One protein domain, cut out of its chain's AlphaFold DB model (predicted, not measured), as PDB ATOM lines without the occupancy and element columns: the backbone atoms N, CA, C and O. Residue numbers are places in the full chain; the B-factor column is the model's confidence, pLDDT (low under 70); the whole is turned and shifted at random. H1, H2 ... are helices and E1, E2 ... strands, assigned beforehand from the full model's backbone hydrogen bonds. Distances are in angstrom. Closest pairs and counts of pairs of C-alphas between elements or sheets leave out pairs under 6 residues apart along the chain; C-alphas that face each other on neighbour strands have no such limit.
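What this domain is: This is residues 66 to 193 and 228 to 269 of the 565 residues of the protein "CDT1_C domain-containing protein" of Tilletiopsis washingtonensis (UniProt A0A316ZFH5). A long, twisted sheet of three antiparallel strands has H1 and H4 crossing its strands on one face, while H2 and H3 pack on other parts of it. After H4, H5 runs back alongside H1, past the sheet, and its last turns, within residues 259 to 269, stick out. The printed part has 170 residues with five named helices and three named strands in the order H1 E1 H2 H3 E2 E3 H4 H5; the sheet's order is E1 E3 E2. The class is mixed, helices and strands. The whole is compact, with a radius of gyration of the C-alphas of 17.7 A, and flat, spanning 57 by 51 by 24 A.

How they stand to each other: H1, residues 74 to 97, is the hub, touching four other helices. E1, residues 116 to 126, is an edge strand, antiparallel to the inner strand E3, residues 179 to 192; N 119 and O 189 are 2.8 A apart, within hydrogen-bond range. E2, residues 163 to 173, is the other edge strand and forms a hairpin with E3, with N 166 and O 186 2.9 A apart; it bends by 57 degrees at residue 169. H2, residues 127 to 138, touches H1 at a steep tilt of 62 degrees, opposite ways, the C-alphas of Ala 85 and Val 134 being closest at 5.2 A. H3, residues 144 to 154, runs along the strands, at 4 degrees to E2 on the local plane, with a height over the sheet of 9.6 A. E1, H2, H3 and E2 form a split strand-helix-strand unit, two strands running the same way with E3 between them, and its crossover is right-handed. H4, residues 228 to 240, lies on the same face as H1 and runs across the strands, at 82 degrees to E1 on the local plane; these helices and the sheet make two layers. H5, residues 242 to 267, is not on the sheet and touches H1 at a shallow tilt of 18 degrees, opposite ways, closest at the C-alphas of Tyr 76 and Leu 253, 6.6 A. Every O i to N i+4 pair is within hydrogen-bond range in H1, H3, H4 and H5, and 6 of 8 are in H2.

Where its parts are: H1 begins at C-alpha 74 (162.380, 166.088, 103.125) and is 34.4 A long. E1 measures 28.5 A, E2 29.6 A and E3 40.0 A. H5 is 37.8 A long and ends at C-alpha 267 (180.308, 162.277, 116.661).

The domain as a whole: The C-alphas of Gly 177 and Gly 269 are the farthest apart, 60.3 A. Residues 194 to 227 are not printed, and C-alphas 193 and 228 are 17.1 A apart across this cut. The link from H1 to E1 is long. Mean pLDDT of the printed part is 83.5, with residues 99 to 116, 156 to 162, 192 to 193 and 228 to 232 under 70.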
ATOM      1  N   LEU A  66     170.717 149.257 104.483       94.44
ATOM      2  CA  LEU A  66     169.584 150.150 104.715       94.44
ATOM      3  C   LEU A  66     168.284 149.477 104.293       94.44
ATOM      4  O   LEU A  66     168.174 149.026 103.149       94.44
ATOM      5  N   ALA A  67     167.289 149.463 105.181       94.44
ATOM      6  CA  ALA A  67     165.965 149.009 104.801       94.44
ATOM      7  C   ALA A  67     165.356 149.960 103.767       94.44
ATOM      8  O   ALA A  67     165.342 151.186 103.924       94.44
ATOM      9  N   ALA A  68     164.756 149.387 102.725       92.06
ATOM     10  CA  ALA A  68     164.046 150.159 101.718       92.06
ATOM     11  C   ALA A  68     162.795 150.846 102.288       92.06
ATOM     12  O   ALA A  68     162.148 151.589 101.578       92.06
ATOM     13  N   THR A  69     162.385 150.645 103.535       94.38
ATOM     14  CA  THR A  69     161.229 151.336 104.135       94.38
ATOM     15  C   THR A  69     161.615 152.584 104.927       94.38
ATOM     16  O   THR A  69     160.727 153.324 105.342       94.38
ATOM     17  N   LEU A  70     162.915 152.869 105.074       95.69
ATOM     18  CA  LEU A  70     163.397 154.019 105.836       95.69
ATOM     19  C   LEU A  70     162.856 155.351 105.284       95.69
ATOM     20  O   LEU A  70     162.784 155.541 104.054       95.69
ATOM     21  N   PRO A  71     162.489 156.295 106.172       96.25
ATOM     22  CA  PRO A  71     162.048 157.615 105.755       96.25
ATOM     23  C   PRO A  71     163.234 158.401 105.185       96.25
ATOM     24  O   PRO A  71     164.354 158.335 105.692       96.25
ATOM     25  N   LEU A  72     162.983 159.137 104.104       96.12
ATOM     26  CA  LEU A  72     163.968 160.017 103.477       96.12
ATOM     27  C   LEU A  72     163.908 161.416 104.107       96.12
ATOM     28  O   LEU A  72     162.809 161.874 104.430       96.12
ATOM     29  N   PRO A  73     165.041 162.138 104.181       96.75
ATOM     30  CA  PRO A  73     165.047 163.580 104.406       96.75
ATOM     31  C   PRO A  73     164.072 164.314 103.467       96.75
ATOM     32  O   PRO A  73     163.939 163.917 102.301       96.75
ATOM     33  N   PRO A  74     163.408 165.396 103.913       95.50
ATOM     34  CA  PRO A  74     162.380 166.088 103.125       95.50
ATOM     35  C   PRO A  74     162.915 166.633 101.789       95.50
ATOM     36  O   PRO A  74     162.242 166.547 100.752       95.50
ATOM     37  N   ASP A  75     164.157 167.113 101.777       94.56
ATOM     38  CA  ASP A  75     164.846 167.572 100.567       94.56
ATOM     39  C   ASP A  75     165.082 166.427  99.573       94.56
ATOM     40  O   ASP A  75     164.898 166.580  98.363       94.56
ATOM     41  N   TYR A  76     165.428 165.241 100.072       96.06
ATOM     42  CA  TYR A  76     165.653 164.054  99.246       96.06
ATOM     43  C   TYR A  76     164.339 163.469  98.737       96.06
ATOM     44  O   TYR A  76     164.258 163.052  97.583       96.06
ATOM     45  N   ALA A  77     163.282 163.501  99.553       96.44
ATOM     46  CA  ALA A  77     161.933 163.156  99.121       96.44
ATOM     47  C   ALA A  77     161.458 164.084  97.988       96.44
ATOM     48  O   ALA A  77     160.856 163.621  97.017       96.44
ATOM     49  N   THR A  78     161.794 165.376  98.063       96.38
ATOM     50  CA  THR A  78     161.528 166.349  96.992       96.38
ATOM     51  C   THR A  78     162.293 166.002  95.714       96.38
ATOM     52  O   THR A  78     161.694 165.973  94.639       96.38
ATOM     53  N   LEU A  79     163.585 165.664  95.810       96.44
ATOM     54  CA  LEU A  79     164.375 165.215  94.656       96.44
ATOM     55  C   LEU A  79     163.831 163.921  94.039       96.44
ATOM     56  O   LEU A  79     163.756 163.819  92.816       96.44
ATOM     57  N   LEU A  80     163.397 162.958  94.853       96.62
ATOM     58  CA  LEU A  80     162.790 161.720  94.366       96.62
ATOM     59  C   LEU A  80     161.458 161.982  93.641       96.62
ATOM     60  O   LEU A  80     161.199 161.390  92.594       96.62
ATOM     61  N   ALA A  81     160.632 162.899  94.155       97.12
ATOM     62  CA  ALA A  81     159.396 163.313  93.494       97.12
ATOM     63  C   ALA A  81     159.670 164.021  92.156       97.12
ATOM     64  O   ALA A  81     159.013 163.722  91.156       97.12
ATOM     65  N   LEU A  82     160.671 164.912  92.111       97.12
ATOM     66  CA  LEU A  82     161.126 165.560  90.878       97.12
ATOM     67  C   LEU A  82     161.653 164.538  89.864       97.12
ATOM     68  O   LEU A  82     161.307 164.632  88.690       97.12
ATOM     69  N   HIS A  83     162.421 163.540  90.309       95.25
ATOM     70  CA  HIS A  83     162.882 162.430  89.475       95.25
ATOM     71  C   HIS A  83     161.706 161.660  88.859       95.25
ATOM     72  O   HIS A  83     161.644 161.494  87.643       95.25
ATOM     73  N   SER A  84     160.736 161.235  89.675       95.75
ATOM     74  CA  SER A  84     159.549 160.540  89.167       95.75
ATOM     75  C   SER A  84     158.775 161.405  88.171       95.75
ATOM     76  O   SER A  84     158.411 160.921  87.106       95.75
ATOM     77  N   ALA A  85     158.540 162.683  88.459       96.69
ATOM     78  CA  ALA A  85     157.844 163.577  87.534       96.69
ATOM     79  C   ALA A  85     158.616 163.796  86.218       96.69
ATOM     80  O   ALA A  85     158.010 163.831  85.146       96.69
ATOM     81  N   LEU A  86     159.946 163.898  86.290       95.19
ATOM     82  CA  LEU A  86     160.836 163.996  85.135       95.19
ATOM     83  C   LEU A  86     160.723 162.767  84.229       95.19
ATOM     84  O   LEU A  86     160.525 162.905  83.023       95.19
ATOM     85  N   GLU A  87     160.801 161.575  84.813       92.94
ATOM     86  CA  GLU A  87     160.637 160.301  84.116       92.94
ATOM     87  C   GLU A  87     159.299 160.220  83.367       92.94
ATOM     88  O   GLU A  87     159.276 159.945  82.167       92.94
ATOM     89  N   HIS A  88     158.184 160.532  84.039       93.44
ATOM     90  CA  HIS A  88     156.857 160.524  83.415       93.44
ATOM     91  C   HIS A  88     156.746 161.545  82.276       93.44
ATOM     92  O   HIS A  88     156.156 161.243  81.238       93.44
ATOM     93  N   ALA A  89     157.323 162.741  82.438       93.69
ATOM     94  CA  ALA A  89     157.332 163.757  81.388       93.69
ATOM     95  C   ALA A  89     158.116 163.292  80.149       93.69
ATOM     96  O   ALA A  89     157.668 163.508  79.021       93.69
ATOM     97  N   LEU A  90     159.253 162.616  80.347       90.88
ATOM     98  CA  LEU A  90     160.053 162.045  79.263       90.88
ATOM     99  C   LEU A  90     159.320 160.896  78.560       90.88
ATOM    100  O   LEU A  90     159.279 160.872  77.332       90.88
ATOM    101  N   ILE A  91     158.685 159.995  79.315       90.25
ATOM    102  CA  ILE A  91     157.859 158.904  78.771       90.25
ATOM    103  C   ILE A  91     156.722 159.463  77.915       90.25
ATOM    104  O   ILE A  91     156.544 159.051  76.769       90.25
ATOM    105  N   ALA A  92     155.974 160.433  78.448       90.19
ATOM    106  CA  ALA A  92     154.872 161.064  77.735       90.19
ATOM    107  C   ALA A  92     155.355 161.754  76.451       90.19
ATOM    108  O   ALA A  92     154.713 161.647  75.407       90.19
ATOM    109  N   HIS A  93     156.508 162.424  76.500       88.44
ATOM    110  CA  HIS A  93     157.088 163.057  75.322       88.44
ATOM    111  C   HIS A  93     157.501 162.038  74.250       88.44
ATOM    112  O   HIS A  93     157.143 162.205  73.083       88.44
ATOM    113  N   LEU A  94     158.190 160.960  74.644       86.38
ATOM    114  CA  LEU A  94     158.597 159.879  73.742       86.38
ATOM    115  C   LEU A  94     157.394 159.164  73.115       86.38
ATOM    116  O   LEU A  94     157.459 158.776  71.951       86.38
ATOM    117  N   ALA A  95     156.289 159.020  73.849       84.75
ATOM    118  CA  ALA A  95     155.063 158.422  73.328       84.75
ATOM    119  C   ALA A  95     154.393 159.283  72.241       84.75
ATOM    120  O   ALA A  95     153.820 158.741  71.301       84.75
ATOM    121  N   VAL A  96     154.467 160.615  72.357       85.88
ATOM    122  CA  VAL A  96     153.806 161.547  71.426       85.88
ATOM    123  C   VAL A  96     154.672 161.861  70.209       85.88
ATOM    124  O   VAL A  96     154.167 161.891  69.092       85.88
ATOM    125  N   GLN A  97     155.962 162.136  70.412       80.50
ATOM    126  CA  GLN A  97     156.855 162.568  69.328       80.50
ATOM    127  C   GLN A  97     157.670 161.424  68.718       80.50
ATOM    128  O   GLN A  97     158.295 161.607  67.672       80.50
ATOM    129  N   GLY A  98     157.652 160.247  69.346       74.25
ATOM    130  CA  GLY A  98     158.568 159.164  69.027       74.25
ATOM    131  C   GLY A  98     160.012 159.495  69.425       74.25
ATOM    132  O   GLY A  98     160.322 160.609  69.860       74.25
ATOM    133  N   PRO A  99     160.934 158.535  69.276       66.12
ATOM    134  CA  PRO A  99     162.360 158.810  69.355       66.12
ATOM    135  C   PRO A  99     162.740 159.629  68.112       66.12
ATOM    136  O   PRO A  99     163.048 159.069  67.062       66.12
ATOM    137  N   GLY A 100     162.634 160.958  68.184       57.53
ATOM    138  CA  GLY A 100     163.037 161.852  67.093       57.53
ATOM    139  C   GLY A 100     164.439 161.495  66.579       57.53
ATOM    140  O   GLY A 100     165.280 161.051  67.357       57.53
ATOM    141  N   GLY A 101     164.680 161.657  65.271       52.31
ATOM    142  CA  GLY A 101     165.778 161.062  64.482       52.31
ATOM    143  C   GLY A 101     167.240 161.378  64.853       52.31
ATOM    144  O   GLY A 101     168.107 161.284  63.992       52.31
ATOM    145  N   SER A 102     167.543 161.731  66.102       52.88
ATOM    146  CA  SER A 102     168.889 161.898  66.654       52.88
ATOM    147  C   SER A 102     169.287 160.706  67.539       52.88
ATOM    148  O   SER A 102     169.743 160.876  68.674       52.88
ATOM    149  N   LEU A 103     169.122 159.484  67.024       56.88
ATOM    150  CA  LEU A 103     169.805 158.311  67.569       56.88
ATOM    151  C   LEU A 103     171.276 158.406  67.149       56.88
ATOM    152  O   LEU A 103     171.605 158.233  65.977       56.88
ATOM    153  N   ALA A 104     172.163 158.731  68.089       52.44
ATOM    154  CA  ALA A 104     173.594 158.663  67.822       52.44
ATOM    155  C   ALA A 104     174.035 157.186  67.840       52.44
ATOM    156  O   ALA A 104     173.595 156.442  68.725       52.44
ATOM    157  N   PRO A 105     174.881 156.740  66.890       50.44
ATOM    158  CA  PRO A 105     175.366 155.365  66.876       50.44
ATOM    159  C   PRO A 105     176.163 155.049  68.149       50.44
ATOM    160  O   PRO A 105     176.851 155.909  68.699       50.44
ATOM    161  N   ALA A 106     176.041 153.804  68.611       52.34
ATOM    162  CA  ALA A 106     176.693 153.290  69.812       52.34
ATOM    163  C   ALA A 106     178.224 153.459  69.767       52.34
ATOM    164  O   ALA A 106     178.847 153.244  68.724       52.34
ATOM    165  N   SER A 107     178.836 153.784  70.911       47.94
ATOM    166  CA  SER A 107     180.296 153.733  71.074       47.94
ATOM    167  C   SER A 107     180.835 152.316  70.803       47.94
ATOM    168  O   SER A 107     180.132 151.339  71.084       47.94
ATOM    169  N   PRO A 108     182.060 152.180  70.257       43.19
ATOM    170  CA  PRO A 108     182.624 150.886  69.899       43.19
ATOM    171  C   PRO A 108     182.876 149.987  71.118       43.19
ATOM    172  O   PRO A 108     183.085 150.440  72.241       43.19
ATOM    173  N   ILE A 109     182.819 148.692  70.823       46.47
ATOM    174  CA  ILE A 109     182.846 147.521  71.703       46.47
ATOM    175  C   ILE A 109     184.004 147.581  72.712       46.47
ATOM    176  O   ILE A 109     185.162 147.743  72.331       46.47
ATOM    177  N   SER A 110     183.676 147.411  73.996       42.78
ATOM    178  CA  SER A 110     184.648 147.227  75.081       42.78
ATOM    179  C   SER A 110     185.384 145.881  74.912       42.78
ATOM    180  O   SER A 110     184.749 144.906  74.506       42.78
ATOM    181  N   PRO A 111     186.697 145.776  75.205       43.66
ATOM    182  CA  PRO A 111     187.515 144.586  74.912       43.66
ATOM    183  C   PRO A 111     187.182 143.332  75.746       43.66
ATOM    184  O   PRO A 111     187.736 142.264  75.490       43.66
ATOM    185  N   ALA A 112     186.274 143.423  76.720       47.59
ATOM    186  CA  ALA A 112     185.722 142.267  77.419       47.59
ATOM    187  C   ALA A 112     184.493 141.779  76.639       47.59
ATOM    188  O   ALA A 112     183.559 142.551  76.473       47.59
ATOM    189  N   GLY A 113     184.489 140.534  76.146       47.00
ATOM    190  CA  GLY A 113     183.543 139.952  75.170       47.00
ATOM    191  C   GLY A 113     182.024 139.986  75.454       47.00
ATOM    192  O   GLY A 113     181.272 139.246  74.821       47.00
ATOM    193  N   THR A 114     181.542 140.832  76.358       54.09
ATOM    194  CA  THR A 114     180.146 141.247  76.510       54.09
ATOM    195  C   THR A 114     179.838 142.365  75.506       54.09
ATOM    196  O   THR A 114     180.417 143.447  75.565       54.09
ATOM    197  N   GLN A 115     178.912 142.137  74.564       56.78
ATOM    198  CA  GLN A 115     178.442 143.186  73.645       56.78
ATOM    199  C   GLN A 115     177.541 144.188  74.381       56.78
ATOM    200  O   GLN A 115     176.322 144.189  74.215       56.78
ATOM    201  N   ASP A 116     178.146 145.039  75.200       64.88
ATOM    202  CA  ASP A 116     177.470 146.171  75.810       64.88
ATOM    203  C   ASP A 116     177.320 147.295  74.792       64.88
ATOM    204  O   ASP A 116     178.287 147.966  74.427       64.88
ATOM    205  N   ARG A 117     176.095 147.500  74.303       73.81
ATOM    206  CA  ARG A 117     175.782 148.624  73.414       73.81
ATOM    207  C   ARG A 117     175.092 149.709  74.211       73.81
ATOM    208  O   ARG A 117     174.004 149.500  74.729       73.81
ATOM    209  N   THR A 118     175.690 150.890  74.263       75.62
ATOM    210  CA  THR A 118     175.028 152.063  74.837       75.62
ATOM    211  C   THR A 118     174.365 152.857  73.723       75.62
ATOM    212  O   THR A 118     175.043 153.353  72.827       75.62
ATOM    213  N   VAL A 119     173.042 152.980  73.775       79.62
ATOM    214  CA  VAL A 119     172.248 153.831  72.887       79.62
ATOM    215  C   VAL A 119     171.957 155.134  73.614       79.62
ATOM    216  O   VAL A 119     171.555 155.141  74.777       79.62
ATOM    217  N   SER A 120     172.186 156.256  72.940       81.44
ATOM    218  CA  SER A 120     171.953 157.582  73.506       81.44
ATOM    219  C   SER A 120     171.062 158.409  72.590       81.44
ATOM    220  O   SER A 120     171.292 158.521  71.386       81.44
ATOM    221  N   MET A 121     170.024 158.979  73.190       84.69
ATOM    222  CA  MET A 121     169.118 159.934  72.575       84.69
ATOM    223  C   MET A 121     169.445 161.305  73.147       84.69
ATOM    224  O   MET A 121     169.148 161.602  74.306       84.69
ATOM    225  N   HIS A 122     170.098 162.131  72.340       83.00
ATOM    226  CA  HIS A 122     170.493 163.469  72.756       83.00
ATOM    227  C   HIS A 122     169.363 164.464  72.504       83.00
ATOM    228  O   HIS A 122     168.618 164.339  71.535       83.00
ATOM    229  N   SER A 123     169.274 165.473  73.370       83.38
ATOM    230  CA  SER A 123     168.410 166.642  73.173       83.38
ATOM    231  C   SER A 123     166.918 166.332  72.948       83.38
ATOM    232  O   SER A 123     166.291 166.953  72.095       83.38
ATOM    233  N   LEU A 124     166.342 165.405  73.723       86.06
ATOM    234  CA  LEU A 124     164.923 165.038  73.623       86.06
ATOM    235  C   LEU A 124     164.010 166.220  73.948       86.06
ATOM    236  O   LEU A 124     163.125 166.555  73.168       86.06
ATOM    237  N   LEU A 125     164.242 166.870  75.094       90.56
ATOM    238  CA  LEU A 125     163.387 167.961  75.549       90.56
ATOM    239  C   LEU A 125     164.209 169.152  76.060       90.56
ATOM    240  O   LEU A 125     165.018 168.980  76.977       90.56
ATOM    241  N   PRO A 126     163.996 170.368  75.520       92.56
ATOM    242  CA  PRO A 126     164.543 171.591  76.097       92.56
ATOM    243  C   PRO A 126     164.052 171.797  77.533       92.56
ATOM    244  O   PRO A 126     162.889 171.532  77.849       92.56
ATOM    245  N   TYR A 127     164.920 172.308  78.398       93.69
ATOM    246  CA  TYR A 127     164.646 172.537  79.810       93.69
ATOM    247  C   TYR A 127     163.512 173.547  80.007       93.69
ATOM    248  O   TYR A 127     162.664 173.338  80.874       93.69
ATOM    249  N   ALA A 128     163.410 174.573  79.155       91.88
ATOM    250  CA  ALA A 128     162.290 175.512  79.179       91.88
ATOM    251  C   ALA A 128     160.923 174.830  78.971       91.88
ATOM    252  O   ALA A 128     159.937 175.227  79.592       91.88
ATOM    253  N   THR A 129     160.864 173.788  78.136       92.19
ATOM    254  CA  THR A 129     159.642 173.002  77.889       92.19
ATOM    255  C   THR A 129     159.411 171.968  78.988       92.19
ATOM    256  O   THR A 129     158.276 171.726  79.394       92.19
ATOM    257  N   LEU A 130     160.491 171.366  79.486       94.12
ATOM    258  CA  LEU A 130     160.468 170.343  80.524       94.12
ATOM    259  C   LEU A 130     159.974 170.878  81.865       94.12
ATOM    260  O   LEU A 130     159.133 170.265  82.519       94.12
ATOM    261  N   ARG A 131     160.506 172.032  82.267       95.19
ATOM    262  CA  ARG A 131     160.277 172.636  83.575       95.19
ATOM    263  C   ARG A 131     158.793 172.729  83.951       95.19
ATOM    264  O   ARG A 131     158.436 172.154  84.975       95.19
ATOM    265  N   PRO A 132     157.901 173.358  83.163       95.56
ATOM    266  CA  PRO A 132     156.493 173.471  83.544       95.56
ATOM    267  C   PRO A 132     155.763 172.121  83.612       95.56
ATOM    268  O   PRO A 132     154.776 172.008  84.336       95.56
ATOM    269  N   LEU A 133     156.215 171.097  82.878       95.00
ATOM    270  CA  LEU A 133     155.624 169.754  82.937       95.00
ATOM    271  C   LEU A 133     155.974 169.062  84.254       95.00
ATOM    272  O   LEU A 133     155.091 168.536  84.929       95.00
ATOM    273  N   VAL A 134     157.251 169.118  84.640       96.50
ATOM    274  CA  VAL A 134     157.742 168.516  85.884       96.50
ATOM    275  C   VAL A 134     157.203 169.260  87.103       96.50
ATOM    276  O   VAL A 134     156.766 168.618  88.057       96.50
ATOM    277  N   GLU A 135     157.169 170.595  87.070       96.81
ATOM    278  CA  GLU A 135     156.637 171.399  88.177       96.81
ATOM    279  C   GLU A 135     155.142 171.124  88.404       96.81
ATOM    280  O   GLU A 135     154.700 170.984  89.543       96.81
ATOM    281  N   ARG A 136     154.365 170.953  87.325       96.38
ATOM    282  CA  ARG A 136     152.944 170.585  87.416       96.38
ATOM    283  C   ARG A 136     152.738 169.174  87.962       96.38
ATOM    284  O   ARG A 136     151.837 168.974  88.765       96.38
ATOM    285  N   ALA A 137     153.536 168.207  87.511       95.44
ATOM    286  CA  ALA A 137     153.381 166.807  87.905       95.44
ATOM    287  C   ALA A 137     153.876 166.529  89.334       95.44
ATOM    288  O   ALA A 137     153.274 165.732  90.045       95.44
ATOM    289  N   SER A 138     154.957 167.184  89.765       96.31
ATOM    290  CA  SER A 138     155.517 167.012  91.114       96.31
ATOM    291  C   SER A 138     154.897 167.937  92.163       96.31
ATOM    292  O   SER A 138     155.003 167.654  93.354       96.31
ATOM    293  N   GLY A 139     154.315 169.072  91.753       95.88
ATOM    294  CA  GLY A 139     153.921 170.155  92.662       95.88
ATOM    295  C   GLY A 139     155.110 170.880  93.310       95.88
ATOM    296  O   GLY A 139     154.930 171.665  94.241       95.88
ATOM    297  N   ARG A 140     156.338 170.611  92.850       96.06
ATOM    298  CA  ARG A 140     157.593 171.174  93.367       96.06
ATOM    299  C   ARG A 140     158.246 172.031  92.289       96.06
ATOM    300  O   ARG A 140     157.949 171.884  91.110       96.06
ATOM    301  N   ARG A 141     159.123 172.958  92.680       95.31
ATOM    302  CA  ARG A 141     159.889 173.755  91.708       95.31
ATOM    303  C   ARG A 141     161.004 172.888  91.121       95.31
ATOM    304  O   ARG A 141     161.510 172.028  91.826       95.31
ATOM    305  N   LEU A 142     161.330 173.101  89.844       95.81
ATOM    306  CA  LEU A 142     162.475 172.475  89.180       95.81
ATOM    307  C   LEU A 142     163.417 173.581  88.703       95.81
ATOM    308  O   LEU A 142     163.301 174.072  87.580       95.81
ATOM    309  N   GLY A 143     164.342 173.990  89.559       94.69
ATOM    310  CA  GLY A 143     165.424 174.917  89.261       94.69
ATOM    311  C   GLY A 143     166.676 174.228  88.694       94.69
ATOM    312  O   GLY A 143     166.819 173.006  88.780       94.69
ATOM    313  N   PRO A 144     167.639 175.006  88.162       93.75
ATOM    314  CA  PRO A 144     168.896 174.465  87.644       93.75
ATOM    315  C   PRO A 144     169.686 173.676  88.699       93.75
ATOM    316  O   PRO A 144     170.247 172.632  88.392       93.75
ATOM    317  N   GLY A 145     169.679 174.116  89.962       94.31
ATOM    318  CA  GLY A 145     170.369 173.407  91.046       94.31
ATOM    319  C   GLY A 145     169.773 172.030  91.367       94.31
ATOM    320  O   GLY A 145     170.503 171.108  91.715       94.31
ATOM    321  N   GLU A 146     168.458 171.846  91.232       94.81
ATOM    322  CA  GLU A 146     167.824 170.528  91.402       94.81
ATOM    323  C   GLU A 146     168.104 169.628  90.200       94.81
ATOM    324  O   GLU A 146     168.433 168.461  90.385       94.81
ATOM    325  N   LEU A 147     168.074 170.180  88.983       94.25
ATOM    326  CA  LEU A 147     168.475 169.458  87.774       94.25
ATOM    327  C   LEU A 147     169.931 168.973  87.864       94.25
ATOM    328  O   LEU A 147     170.225 167.828  87.529       94.25
ATOM    329  N   ALA A 148     170.828 169.822  88.361       93.50
ATOM    330  CA  ALA A 148     172.227 169.486  88.594       93.50
ATOM    331  C   ALA A 148     172.392 168.360  89.626       93.50
ATOM    332  O   ALA A 148     173.200 167.460  89.425       93.50
ATOM    333  N   ARG A 149     171.607 168.377  90.710       93.69
ATOM    334  CA  ARG A 149     171.598 167.304  91.720       93.69
ATOM    335  C   ARG A 149     171.056 165.989  91.158       93.69
ATOM    336  O   ARG A 149     171.631 164.936  91.417       93.69
ATOM    337  N   LEU A 150     170.001 166.042  90.341       93.19
ATOM    338  CA  LEU A 150     169.464 164.867  89.646       93.19
ATOM    339  C   LEU A 150     170.484 164.258  88.678       93.19
ATOM    340  O   LEU A 150     170.605 163.038  88.606       93.19
ATOM    341  N   LEU A 151     171.260 165.088  87.979       91.50
ATOM    342  CA  LEU A 151     172.368 164.611  87.154       91.50
ATOM    343  C   LEU A 151     173.474 163.948  87.965       91.50
ATOM    344  O   LEU A 151     174.022 162.953  87.508       91.50
ATOM    345  N   THR A 152     173.797 164.448  89.155       89.62
ATOM    346  CA  THR A 152     174.778 163.778  90.015       89.62
ATOM    347  C   THR A 152     174.293 162.385  90.418       89.62
ATOM    348  O   THR A 152     175.062 161.431  90.401       89.62
ATOM    349  N   LEU A 153     173.001 162.241  90.733       88.94
ATOM    350  CA  LEU A 153     172.412 160.962  91.141       88.94
ATOM    351  C   LEU A 153     172.266 159.957  89.988       88.94
ATOM    352  O   LEU A 153     172.378 158.749  90.211       88.94
ATOM    353  N   TRP A 154     171.973 160.446  88.778       87.06
ATOM    354  CA  TRP A 154     171.482 159.609  87.676       87.06
ATOM    355  C   TRP A 154     172.257 159.742  86.349       87.06
ATOM    356  O   TRP A 154     172.087 158.933  85.444       87.06
ATOM    357  N   GLY A 155     173.111 160.751  86.197       77.56
ATOM    358  CA  GLY A 155     173.857 161.042  84.965       77.56
ATOM    359  C   GLY A 155     175.317 160.580  84.955       77.56
ATOM    360  O   GLY A 155     176.022 160.840  83.980       77.56
ATOM    361  N   GLY A 156     175.792 159.930  86.024       68.00
ATOM    362  CA  GLY A 156     177.183 159.489  86.147       68.00
ATOM    363  C   GLY A 156     177.608 158.474  85.068       68.00
ATOM    364  O   GLY A 156     176.771 157.713  84.574       68.00
ATOM    365  N   PRO A 157     178.900 158.440  84.685       57.78
ATOM    366  CA  PRO A 157     179.438 157.421  83.776       57.78
ATOM    367  C   PRO A 157     179.302 156.007  84.357       57.78
ATOM    368  O   PRO A 157     179.068 155.065  83.601       57.78
ATOM    369  N   ASP A 158     179.341 155.908  85.687       54.53
ATOM    370  CA  ASP A 158     179.182 154.689  86.484       54.53
ATOM    371  C   ASP A 158     177.720 154.477  86.904       54.53
ATOM    372  O   ASP A 158     177.426 153.954  87.974       54.53
ATOM    373  N   ALA A 159     176.757 154.943  86.102       61.41
ATOM    374  CA  ALA A 159     175.377 154.510  86.267       61.41
ATOM    375  C   ALA A 159     175.310 153.010  85.924       61.41
ATOM    376  O   ALA A 159     175.002 152.633  84.792       61.41
ATOM    377  N   ASP A 160     175.645 152.168  86.904       55.12
ATOM    378  CA  ASP A 160     175.733 150.707  86.807       55.12
ATOM    379  C   ASP A 160     174.436 150.077  86.282       55.12
ATOM    380  O   ASP A 160     174.454 149.057  85.596       55.12
ATOM    381  N   ASP A 161     173.314 150.766  86.493       62.12
ATOM    382  CA  ASP A 161     171.980 150.393  86.019       62.12
ATOM    383  C   ASP A 161     171.822 150.498  84.494       62.12
ATOM    384  O   ASP A 161     170.770 150.179  83.936       62.12
ATOM    385  N   GLY A 162     172.841 151.005  83.795       67.00
ATOM    386  CA  GLY A 162     172.847 151.142  82.349       67.00
ATOM    387  C   GLY A 162     171.931 152.244  81.824       67.00
ATOM    388  O   GLY A 162     171.936 152.516  80.631       67.00
ATOM    389  N   ILE A 163     171.149 152.910  82.668       77.50
ATOM    390  CA  ILE A 163     170.162 153.903  82.253       77.50
ATOM    391  C   ILE A 163     170.444 155.220  82.968       77.50
ATOM    392  O   ILE A 163     170.442 155.258  84.196       77.50
ATOM    393  N   GLY A 164     170.650 156.301  82.214       83.94
ATOM    394  CA  GLY A 164     171.042 157.591  82.777       83.94
ATOM    395  C   GLY A 164     170.553 158.808  82.001       83.94
ATOM    396  O   GLY A 164     170.189 158.733  80.824       83.94
ATOM    397  N   LEU A 165     170.574 159.954  82.678       88.50
ATOM    398  CA  LEU A 165     170.313 161.257  82.068       88.50
ATOM    399  C   LEU A 165     171.568 161.819  81.412       88.50
ATOM    400  O   LEU A 165     172.678 161.684  81.916       88.50
ATOM    401  N   THR A 166     171.373 162.536  80.313       89.62
ATOM    402  CA  THR A 166     172.419 163.357  79.701       89.62
ATOM    403  C   THR A 166     171.915 164.782  79.537       89.62
ATOM    404  O   THR A 166     170.735 165.007  79.269       89.62
ATOM    405  N   LEU A 167     172.802 165.762  79.692       91.25
ATOM    406  CA  LEU A 167     172.510 167.143  79.327       91.25
ATOM    407  C   LEU A 167     173.339 167.555  78.123       91.25
ATOM    408  O   LEU A 167     174.539 167.311  78.041       91.25
ATOM    409  N   SER A 168     172.672 168.229  77.200       90.19
ATOM    410  CA  SER A 168     173.266 168.814  76.005       90.19
ATOM    411  C   SER A 168     172.875 170.282  75.924       90.19
ATOM    412  O   SER A 168     171.828 170.684  76.431       90.19
ATOM    413  N   ARG A 169     173.712 171.106  75.301       90.62
ATOM    414  CA  ARG A 169     173.379 172.511  75.063       90.62
ATOM    415  C   ARG A 169     172.688 172.642  73.717       90.62
ATOM    416  O   ARG A 169     173.256 172.259  72.698       90.62
ATOM    417  N   VAL A 170     171.513 173.256  73.704       89.62
ATOM    418  CA  VAL A 170     170.742 173.511  72.486       89.62
ATOM    419  C   VAL A 170     170.510 175.002  72.289       89.62
ATOM    420  O   VAL A 170     170.554 175.805  73.220       89.62
ATOM    421  N   ARG A 171     170.281 175.389  71.035       88.62
ATOM    422  CA  ARG A 171     169.783 176.725  70.713       88.62
ATOM    423  C   ARG A 171     168.264 176.656  70.707       88.62
ATOM    424  O   ARG A 171     167.700 175.938  69.889       88.62
ATOM    425  N   ALA A 172     167.633 177.407  71.595       84.06
ATOM    426  CA  ALA A 172     166.189 177.538  71.664       84.06
ATOM    427  C   ALA A 172     165.770 178.960  71.268       84.06
ATOM    428  O   ALA A 172     166.585 179.886  71.200       84.06
ATOM    429  N   LEU A 173     164.490 179.130  70.961       80.81
ATOM    430  CA  LEU A 173     163.880 180.450  70.883       80.81
ATOM    431  C   LEU A 173     163.211 180.712  72.229       80.81
ATOM    432  O   LEU A 173     162.382 179.923  72.671       80.81
ATOM    433  N   ASP A 174     163.580 181.809  72.880       80.69
ATOM    434  CA  ASP A 174     162.864 182.310  74.048       80.69
ATOM    435  C   ASP A 174     161.402 182.622  73.668       80.69
ATOM    436  O   ASP A 174     161.083 182.862  72.503       80.69
ATOM    437  N   SER A 175     160.525 182.701  74.665       76.31
ATOM    438  CA  SER A 175     159.139 183.183  74.587       76.31
ATOM    439  C   SER A 175     158.967 184.474  73.768       76.31
ATOM    440  O   SER A 175     157.924 184.705  73.163       76.31
ATOM    441  N   ARG A 176     160.013 185.309  73.700       84.00
ATOM    442  CA  ARG A 176     160.080 186.553  72.913       84.00
ATOM    443  C   ARG A 176     160.574 186.366  71.470       84.00
ATOM    444  O   ARG A 176     160.912 187.350  70.813       84.00
ATOM    445  N   GLY A 177     160.718 185.129  70.996       84.12
ATOM    446  CA  GLY A 177     161.252 184.782  69.673       84.12
ATOM    447  C   GLY A 177     162.747 185.069  69.494       84.12
ATOM    448  O   GLY A 177     163.254 185.069  68.372       84.12
ATOM    449  N   ARG A 178     163.478 185.349  70.580       86.94
ATOM    450  CA  ARG A 178     164.921 185.625  70.532       86.94
ATOM    451  C   ARG A 178     165.700 184.323  70.631       86.94
ATOM    452  O   ARG A 178     165.359 183.464  71.430       86.94
ATOM    453  N   LYS A 179     166.782 184.201  69.861       86.31
ATOM    454  CA  LYS A 179     167.701 183.060  69.962       86.31
ATOM    455  C   LYS A 179     168.390 183.094  71.329       86.31
ATOM    456  O   LYS A 179     169.164 184.013  71.592       86.31
ATOM    457  N   SER A 180     168.113 182.107  72.168       88.38
ATOM    458  CA  SER A 180     168.756 181.879  73.460       88.38
ATOM    459  C   SER A 180     169.432 180.506  73.471       88.38
ATOM    460  O   SER A 180     169.178 179.645  72.625       88.38
ATOM    461  N   GLN A 181     170.369 180.318  74.395       90.62
ATOM    462  CA  GLN A 181     170.878 178.985  74.702       90.62
ATOM    463  C   GLN A 181     170.006 178.397  75.803       90.62
ATOM    464  O   GLN A 181     169.648 179.109  76.740       90.62
ATOM    465  N   ASP A 182     169.684 177.119  75.674       92.06
ATOM    466  CA  ASP A 182     168.970 176.349  76.684       92.06
ATOM    467  C   ASP A 182     169.670 174.997  76.873       92.06
ATOM    468  O   ASP A 182     170.478 174.564  76.039       92.06
ATOM    469  N   TRP A 183     169.379 174.327  77.979       93.56
ATOM    470  CA  TRP A 183     169.756 172.932  78.163       93.56
ATOM    471  C   TRP A 183     168.701 172.044  77.516       93.56
ATOM    472  O   TRP A 183     167.517 172.347  77.581       93.56
ATOM    473  N   ALA A 184     169.103 170.933  76.915       91.44
ATOM    474  CA  ALA A 184     168.187 169.870  76.544       91.44
ATOM    475  C   ALA A 184     168.574 168.581  77.252       91.44
ATOM    476  O   ALA A 184     169.737 168.158  77.221       91.44
ATOM    477  N   VAL A 185     167.564 167.973  77.862       91.69
ATOM    478  CA  VAL A 185     167.658 166.681  78.525       91.69
ATOM    479  C   VAL A 185     167.604 165.587  77.472       91.69
ATOM    480  O   VAL A 185     166.733 165.579  76.605       91.69
ATOM    481  N   GLY A 186     168.575 164.688  77.537       89.12
ATOM    482  CA  GLY A 186     168.648 163.458  76.771       89.12
ATOM    483  C   GLY A 186     168.700 162.247  77.695       89.12
ATOM    484  O   GLY A 186     168.836 162.358  78.914       89.12
ATOM    485  N   ILE A 187     168.628 161.076  77.082       88.56
ATOM    486  CA  ILE A 187     168.573 159.783  77.752       88.56
ATOM    487  C   ILE A 187     169.682 158.889  77.201       88.56
ATOM    488  O   ILE A 187     169.931 158.860  75.996       88.56
ATOM    489  N   ARG A 188     170.317 158.119  78.079       87.06
ATOM    490  CA  ARG A 188     171.272 157.065  77.744       87.06
ATOM    491  C   ARG A 188     170.767 155.733  78.290       87.06
ATOM    492  O   ARG A 188     170.350 155.673  79.440       87.06
ATOM    493  N   VAL A 189     170.814 154.687  77.470       84.50
ATOM    494  CA  VAL A 189     170.387 153.326  77.819       84.50
ATOM    495  C   VAL A 189     171.429 152.319  77.333       84.50
ATOM    496  O   VAL A 189     171.795 152.306  76.161       84.50
ATOM    497  N   ARG A 190     171.897 151.452  78.223       80.31
ATOM    498  CA  ARG A 190     172.855 150.376  77.990       80.31
ATOM    499  C   ARG A 190     172.067 149.095  77.769       80.31
ATOM    500  O   ARG A 190     171.355 148.607  78.641       80.31
ATOM    501  N   LEU A 191     172.157 148.588  76.552       76.19
ATOM    502  CA  LEU A 191     171.525 147.366  76.099       76.19
ATOM    503  C   LEU A 191     172.494 146.211  76.331       76.19
ATOM    504  O   LEU A 191     173.389 145.957  75.521       76.19
ATOM    505  N   LEU A 192     172.270 145.476  77.416       68.12
ATOM    506  CA  LEU A 192     172.880 144.170  77.621       68.12
ATOM    507  C   LEU A 192     172.169 143.163  76.710       68.12
ATOM    508  O   LEU A 192     171.145 142.580  77.077       68.12
ATOM    509  N   ARG A 193     172.692 142.941  75.497       63.97
ATOM    510  CA  ARG A 193     172.243 141.805  74.680       63.97
ATOM    511  C   ARG A 193     172.750 140.529  75.351       63.97
ATOM    512  O   ARG A 193     173.862 140.079  75.081       63.97
ATOM    513  N   ALA A 228     164.998 151.411  63.473       55.31
ATOM    514  CA  ALA A 228     163.604 151.726  63.801       55.31
ATOM    515  C   ALA A 228     163.043 150.798  64.898       55.31
ATOM    516  O   ALA A 228     162.361 151.255  65.820       55.31
ATOM    517  N   ARG A 229     163.375 149.499  64.845       61.00
ATOM    518  CA  ARG A 229     163.045 148.532  65.906       61.00
ATOM    519  C   ARG A 229     163.784 148.846  67.206       61.00
ATOM    520  O   ARG A 229     163.196 148.703  68.270       61.00
ATOM    521  N   GLU A 230     165.030 149.299  67.133       66.06
ATOM    522  CA  GLU A 230     165.855 149.700  68.272       66.06
ATOM    523  C   GLU A 230     165.282 150.953  68.931       66.06
ATOM    524  O   GLU A 230     165.128 150.958  70.146       66.06
ATOM    525  N   GLY A 231     164.852 151.963  68.168       61.88
ATOM    526  CA  GLY A 231     164.164 153.135  68.716       61.88
ATOM    527  C   GLY A 231     162.898 152.759  69.497       61.88
ATOM    528  O   GLY A 231     162.710 153.201  70.630       61.88
ATOM    529  N   MET A 232     162.063 151.875  68.939       64.75
ATOM    530  CA  MET A 232     160.855 151.393  69.622       64.75
ATOM    531  C   MET A 232     161.181 150.485  70.820       64.75
ATOM    532  O   MET A 232     160.520 150.553  71.857       64.75
ATOM    533  N   SER A 233     162.254 149.696  70.721       71.19
ATOM    534  CA  SER A 233     162.781 148.880  71.816       71.19
ATOM    535  C   SER A 233     163.338 149.728  72.961       71.19
ATOM    536  O   SER A 233     163.198 149.332  74.113       71.19
ATOM    537  N   VAL A 234     163.957 150.877  72.681       72.62
ATOM    538  CA  VAL A 234     164.496 151.787  73.703       72.62
ATOM    539  C   VAL A 234     163.363 152.443  74.486       72.62
ATOM    540  O   VAL A 234     163.439 152.501  75.710       72.62
ATOM    541  N   VAL A 235     162.284 152.869  73.818       75.69
ATOM    542  CA  VAL A 235     161.093 153.412  74.498       75.69
ATOM    543  C   VAL A 235     160.434 152.348  75.382       75.69
ATOM    544  O   VAL A 235     160.112 152.618  76.537       75.69
ATOM    545  N   ALA A 236     160.288 151.116  74.884       78.94
ATOM    546  CA  ALA A 236     159.743 150.009  75.671       78.94
ATOM    547  C   ALA A 236     160.627 149.664  76.884       78.94
ATOM    548  O   ALA A 236     160.121 149.479  77.993       78.94
ATOM    549  N   LEU A 237     161.949 149.630  76.695       79.00
ATOM    550  CA  LEU A 237     162.911 149.382  77.770       79.00
ATOM    551  C   LEU A 237     162.872 150.496  78.822       79.00
ATOM    552  O   LEU A 237     162.899 150.223  80.023       79.00
ATOM    553  N   TRP A 238     162.741 151.746  78.379       80.81
ATOM    554  CA  TRP A 238     162.580 152.878  79.278       80.81
ATOM    555  C   TRP A 238     161.281 152.762  80.090       80.81
ATOM    556  O   TRP A 238     161.333 152.858  81.313       80.81
ATOM    557  N   ASN A 239     160.144 152.446  79.467       82.81
ATOM    558  CA  ASN A 239     158.855 152.314  80.164       82.81
ATOM    559  C   ASN A 239     158.828 151.175  81.196       82.81
ATOM    560  O   ASN A 239     158.272 151.339  82.278       82.81
ATOM    561  N   THR A 240     159.445 150.033  80.884       84.38
ATOM    562  CA  THR A 240     159.366 148.823  81.726       84.38
ATOM    563  C   THR A 240     160.135 148.969  83.047       84.38
ATOM    564  O   THR A 240     159.819 148.306  84.030       84.38
ATOM    565  N   GLY A 241     161.139 149.851  83.093       83.12
ATOM    566  CA  GLY A 241     162.052 149.994  84.234       83.12
ATOM    567  C   GLY A 241     161.774 151.163  85.182       83.12
ATOM    568  O   GLY A 241     162.639 151.460  85.999       83.12
ATOM    569  N   LEU A 242     160.632 151.853  85.077       87.56
ATOM    570  CA  LEU A 242     160.374 153.086  85.837       87.56
ATOM    571  C   LEU A 242     160.497 152.895  87.359       87.56
ATOM    572  O   LEU A 242     161.262 153.600  88.015       87.56
ATOM    573  N   GLU A 243     159.765 151.932  87.923       90.88
ATOM    574  CA  GLU A 243     159.778 151.700  89.373       90.88
ATOM    575  C   GLU A 243     161.131 151.165  89.857       90.88
ATOM    576  O   GLU A 243     161.588 151.547  90.930       90.88
ATOM    577  N   ALA A 244     161.822 150.361  89.040       89.12
ATOM    578  CA  ALA A 244     163.169 149.889  89.352       89.12
ATOM    579  C   ALA A 244     164.176 151.049  89.423       89.12
ATOM    580  O   ALA A 244     164.947 151.138  90.373       89.12
ATOM    581  N   ARG A 245     164.127 151.994  88.472       89.25
ATOM    582  CA  ARG A 245     164.991 153.187  88.489       89.25
ATOM    583  C   ARG A 245     164.666 154.117  89.643       89.25
ATOM    584  O   ARG A 245     165.566 154.607  90.317       89.25
ATOM    585  N   LYS A 246     163.380 154.326  89.922       92.81
ATOM    586  CA  LYS A 246     162.938 155.081  91.097       92.81
ATOM    587  C   LYS A 246     163.435 154.434  92.394       92.81
ATOM    588  O   LYS A 246     163.889 155.156  93.280       92.81
ATOM    589  N   ALA A 247     163.380 153.105  92.502       92.06
ATOM    590  CA  ALA A 247     163.918 152.365  93.639       92.06
ATOM    591  C   ALA A 247     165.442 152.522  93.749       92.06
ATOM    592  O   ALA A 247     165.915 152.848  94.830       92.06
ATOM    593  N   ALA A 248     166.183 152.415  92.643       90.31
ATOM    594  CA  ALA A 248     167.634 152.614  92.615       90.31
ATOM    595  C   ALA A 248     168.041 154.047  93.012       90.31
ATOM    596  O   ALA A 248     168.957 154.249  93.807       90.31
ATOM    597  N   VAL A 249     167.332 155.071  92.521       92.38
ATOM    598  CA  VAL A 249     167.562 156.466  92.941       92.38
ATOM    599  C   VAL A 249     167.244 156.644  94.420       92.38
ATOM    600  O   VAL A 249     168.003 157.292  95.139       92.38
ATOM    601  N   ARG A 250     166.158 156.041  94.909       94.62
ATOM    602  CA  ARG A 250     165.824 156.062  96.333       94.62
ATOM    603  C   ARG A 250     166.881 155.361  97.186       94.62
ATOM    604  O   ARG A 250     167.240 155.897  98.227       94.62
ATOM    605  N   GLU A 251     167.391 154.217  96.752       92.75
ATOM    606  CA  GLU A 251     168.475 153.496  97.418       92.75
ATOM    607  C   GLU A 251     169.745 154.347  97.482       92.75
ATOM    608  O   GLU A 251     170.334 154.483  98.551       92.75
ATOM    609  N   LYS A 252     170.108 155.031  96.388       91.62
ATOM    610  CA  LYS A 252     171.215 156.000  96.375       91.62
ATOM    611  C   LYS A 252     170.989 157.117  97.400       91.62
ATOM    612  O   LYS A 252     171.877 157.392  98.201       91.62
ATOM    613  N   LEU A 253     169.802 157.727  97.433       94.19
ATOM    614  CA  LEU A 253     169.454 158.767  98.416       94.19
ATOM    615  C   LEU A 253     169.507 158.253  99.867       94.19
ATOM    616  O   LEU A 253     169.969 158.960 100.767       94.19
ATOM    617  N   LEU A 254     169.061 157.017 100.099       94.81
ATOM    618  CA  LEU A 254     169.167 156.359 101.398       94.81
ATOM    619  C   LEU A 254     170.630 156.120 101.766       94.81
ATOM    620  O   LEU A 254     171.015 156.486 102.867       94.81
ATOM    621  N   GLY A 255     171.461 155.612 100.853       92.94
ATOM    622  CA  GLY A 255     172.899 155.428 101.070       92.94
ATOM    623  C   GLY A 255     173.604 156.726 101.471       92.94
ATOM    624  O   GLY A 255     174.407 156.740 102.402       92.94
ATOM    625  N   TRP A 256     173.236 157.842 100.837       92.19
ATOM    626  CA  TRP A 256     173.693 159.183 101.220       92.19
ATOM    627  C   TRP A 256     173.270 159.568 102.642       92.19
ATOM    628  O   TRP A 256     174.082 160.074 103.415       92.19
ATOM    629  N   THR A 257     172.017 159.292 103.000       94.69
ATOM    630  CA  THR A 257     171.493 159.531 104.355       94.69
ATOM    631  C   THR A 257     172.187 158.635 105.386       94.69
ATOM    632  O   THR A 257     172.561 159.110 106.451       94.69
ATOM    633  N   GLY A 258     172.435 157.367 105.049       93.81
ATOM    634  CA  GLY A 258     173.111 156.387 105.900       93.81
ATOM    635  C   GLY A 258     174.539 156.792 106.248       93.81
ATOM    636  O   GLY A 258     174.935 156.685 107.401       93.81
ATOM    637  N   LYS A 259     175.288 157.363 105.299       91.62
ATOM    638  CA  LYS A 259     176.616 157.932 105.593       91.62
ATOM    639  C   LYS A 259     176.564 159.124 106.530       91.62
ATOM    640  O   LYS A 259     177.384 159.236 107.434       91.62
ATOM    641  N   ALA A 260     175.622 160.038 106.295       92.25
ATOM    642  CA  ALA A 260     175.438 161.179 107.182       92.25
ATOM    643  C   ALA A 260     175.059 160.708 108.595       92.25
ATOM    644  O   ALA A 260     175.549 161.258 109.576       92.25
ATOM    645  N   HIS A 261     174.247 159.650 108.687       93.38
ATOM    646  CA  HIS A 261     173.899 158.990 109.940       93.38
ATOM    647  C   HIS A 261     175.108 158.319 110.604       93.38
ATOM    648  O   HIS A 261     175.291 158.479 111.803       93.38
ATOM    649  N   GLU A 262     175.980 157.635 109.860       91.62
ATOM    650  CA  GLU A 262     177.230 157.075 110.403       91.62
ATOM    651  C   GLU A 262     178.164 158.143 110.959       91.62
ATOM    652  O   GLU A 262     178.597 158.034 112.104       91.62
ATOM    653  N   ALA A 263     178.417 159.201 110.188       91.19
ATOM    654  CA  ALA A 263     179.249 160.314 110.632       91.19
ATOM    655  C   ALA A 263     178.661 161.000 111.880       91.19
ATOM    656  O   ALA A 263     179.392 161.426 112.773       91.19
ATOM    657  N   TRP A 264     177.330 161.089 111.956       93.31
ATOM    658  CA  TRP A 264     176.629 161.593 113.133       93.31
ATOM    659  C   TRP A 264     176.780 160.657 114.342       93.31
ATOM    660  O   TRP A 264     177.095 161.132 115.430       93.31
ATOM    661  N   LEU A 265     176.621 159.341 114.164       91.69
ATOM    662  CA  LEU A 265     176.804 158.349 115.231       91.69
ATOM    663  C   LEU A 265     178.219 158.405 115.816       91.69
ATOM    664  O   LEU A 265     178.381 158.388 117.036       91.69
ATOM    665  N   GLU A 266     179.230 158.520 114.955       90.25
ATOM    666  CA  GLU A 266     180.631 158.663 115.364       90.25
ATOM    667  C   GLU A 266     180.849 159.913 116.226       90.25
ATOM    668  O   GLU A 266     181.522 159.843 117.252       90.25
ATOM    669  N   GLN A 267     180.218 161.037 115.879       90.00
ATOM    670  CA  GLN A 267     180.308 162.277 116.661       90.00
ATOM    671  C   GLN A 267     179.609 162.203 118.010       90.00
ATOM    672  O   GLN A 267     180.080 162.792 118.979       90.00
ATOM    673  N   GLN A 268     178.494 161.481 118.081       90.81
ATOM    674  CA  GLN A 268     177.782 161.255 119.335       90.81
ATOM    675  C   GLN A 268     178.470 160.205 120.228       90.81
ATOM    676  O   GLN A 268     177.981 159.917 121.318       90.81
ATOM    677  N   GLY A 269     179.605 159.635 119.799       89.00
ATOM    678  CA  GLY A 269     180.354 158.646 120.573       89.00
ATOM    679  C   GLY A 269     179.775 157.232 120.506       89.00
ATOM    680  O   GLY A 269     180.189 156.372 121.282       89.00
TER     681      GLY A 269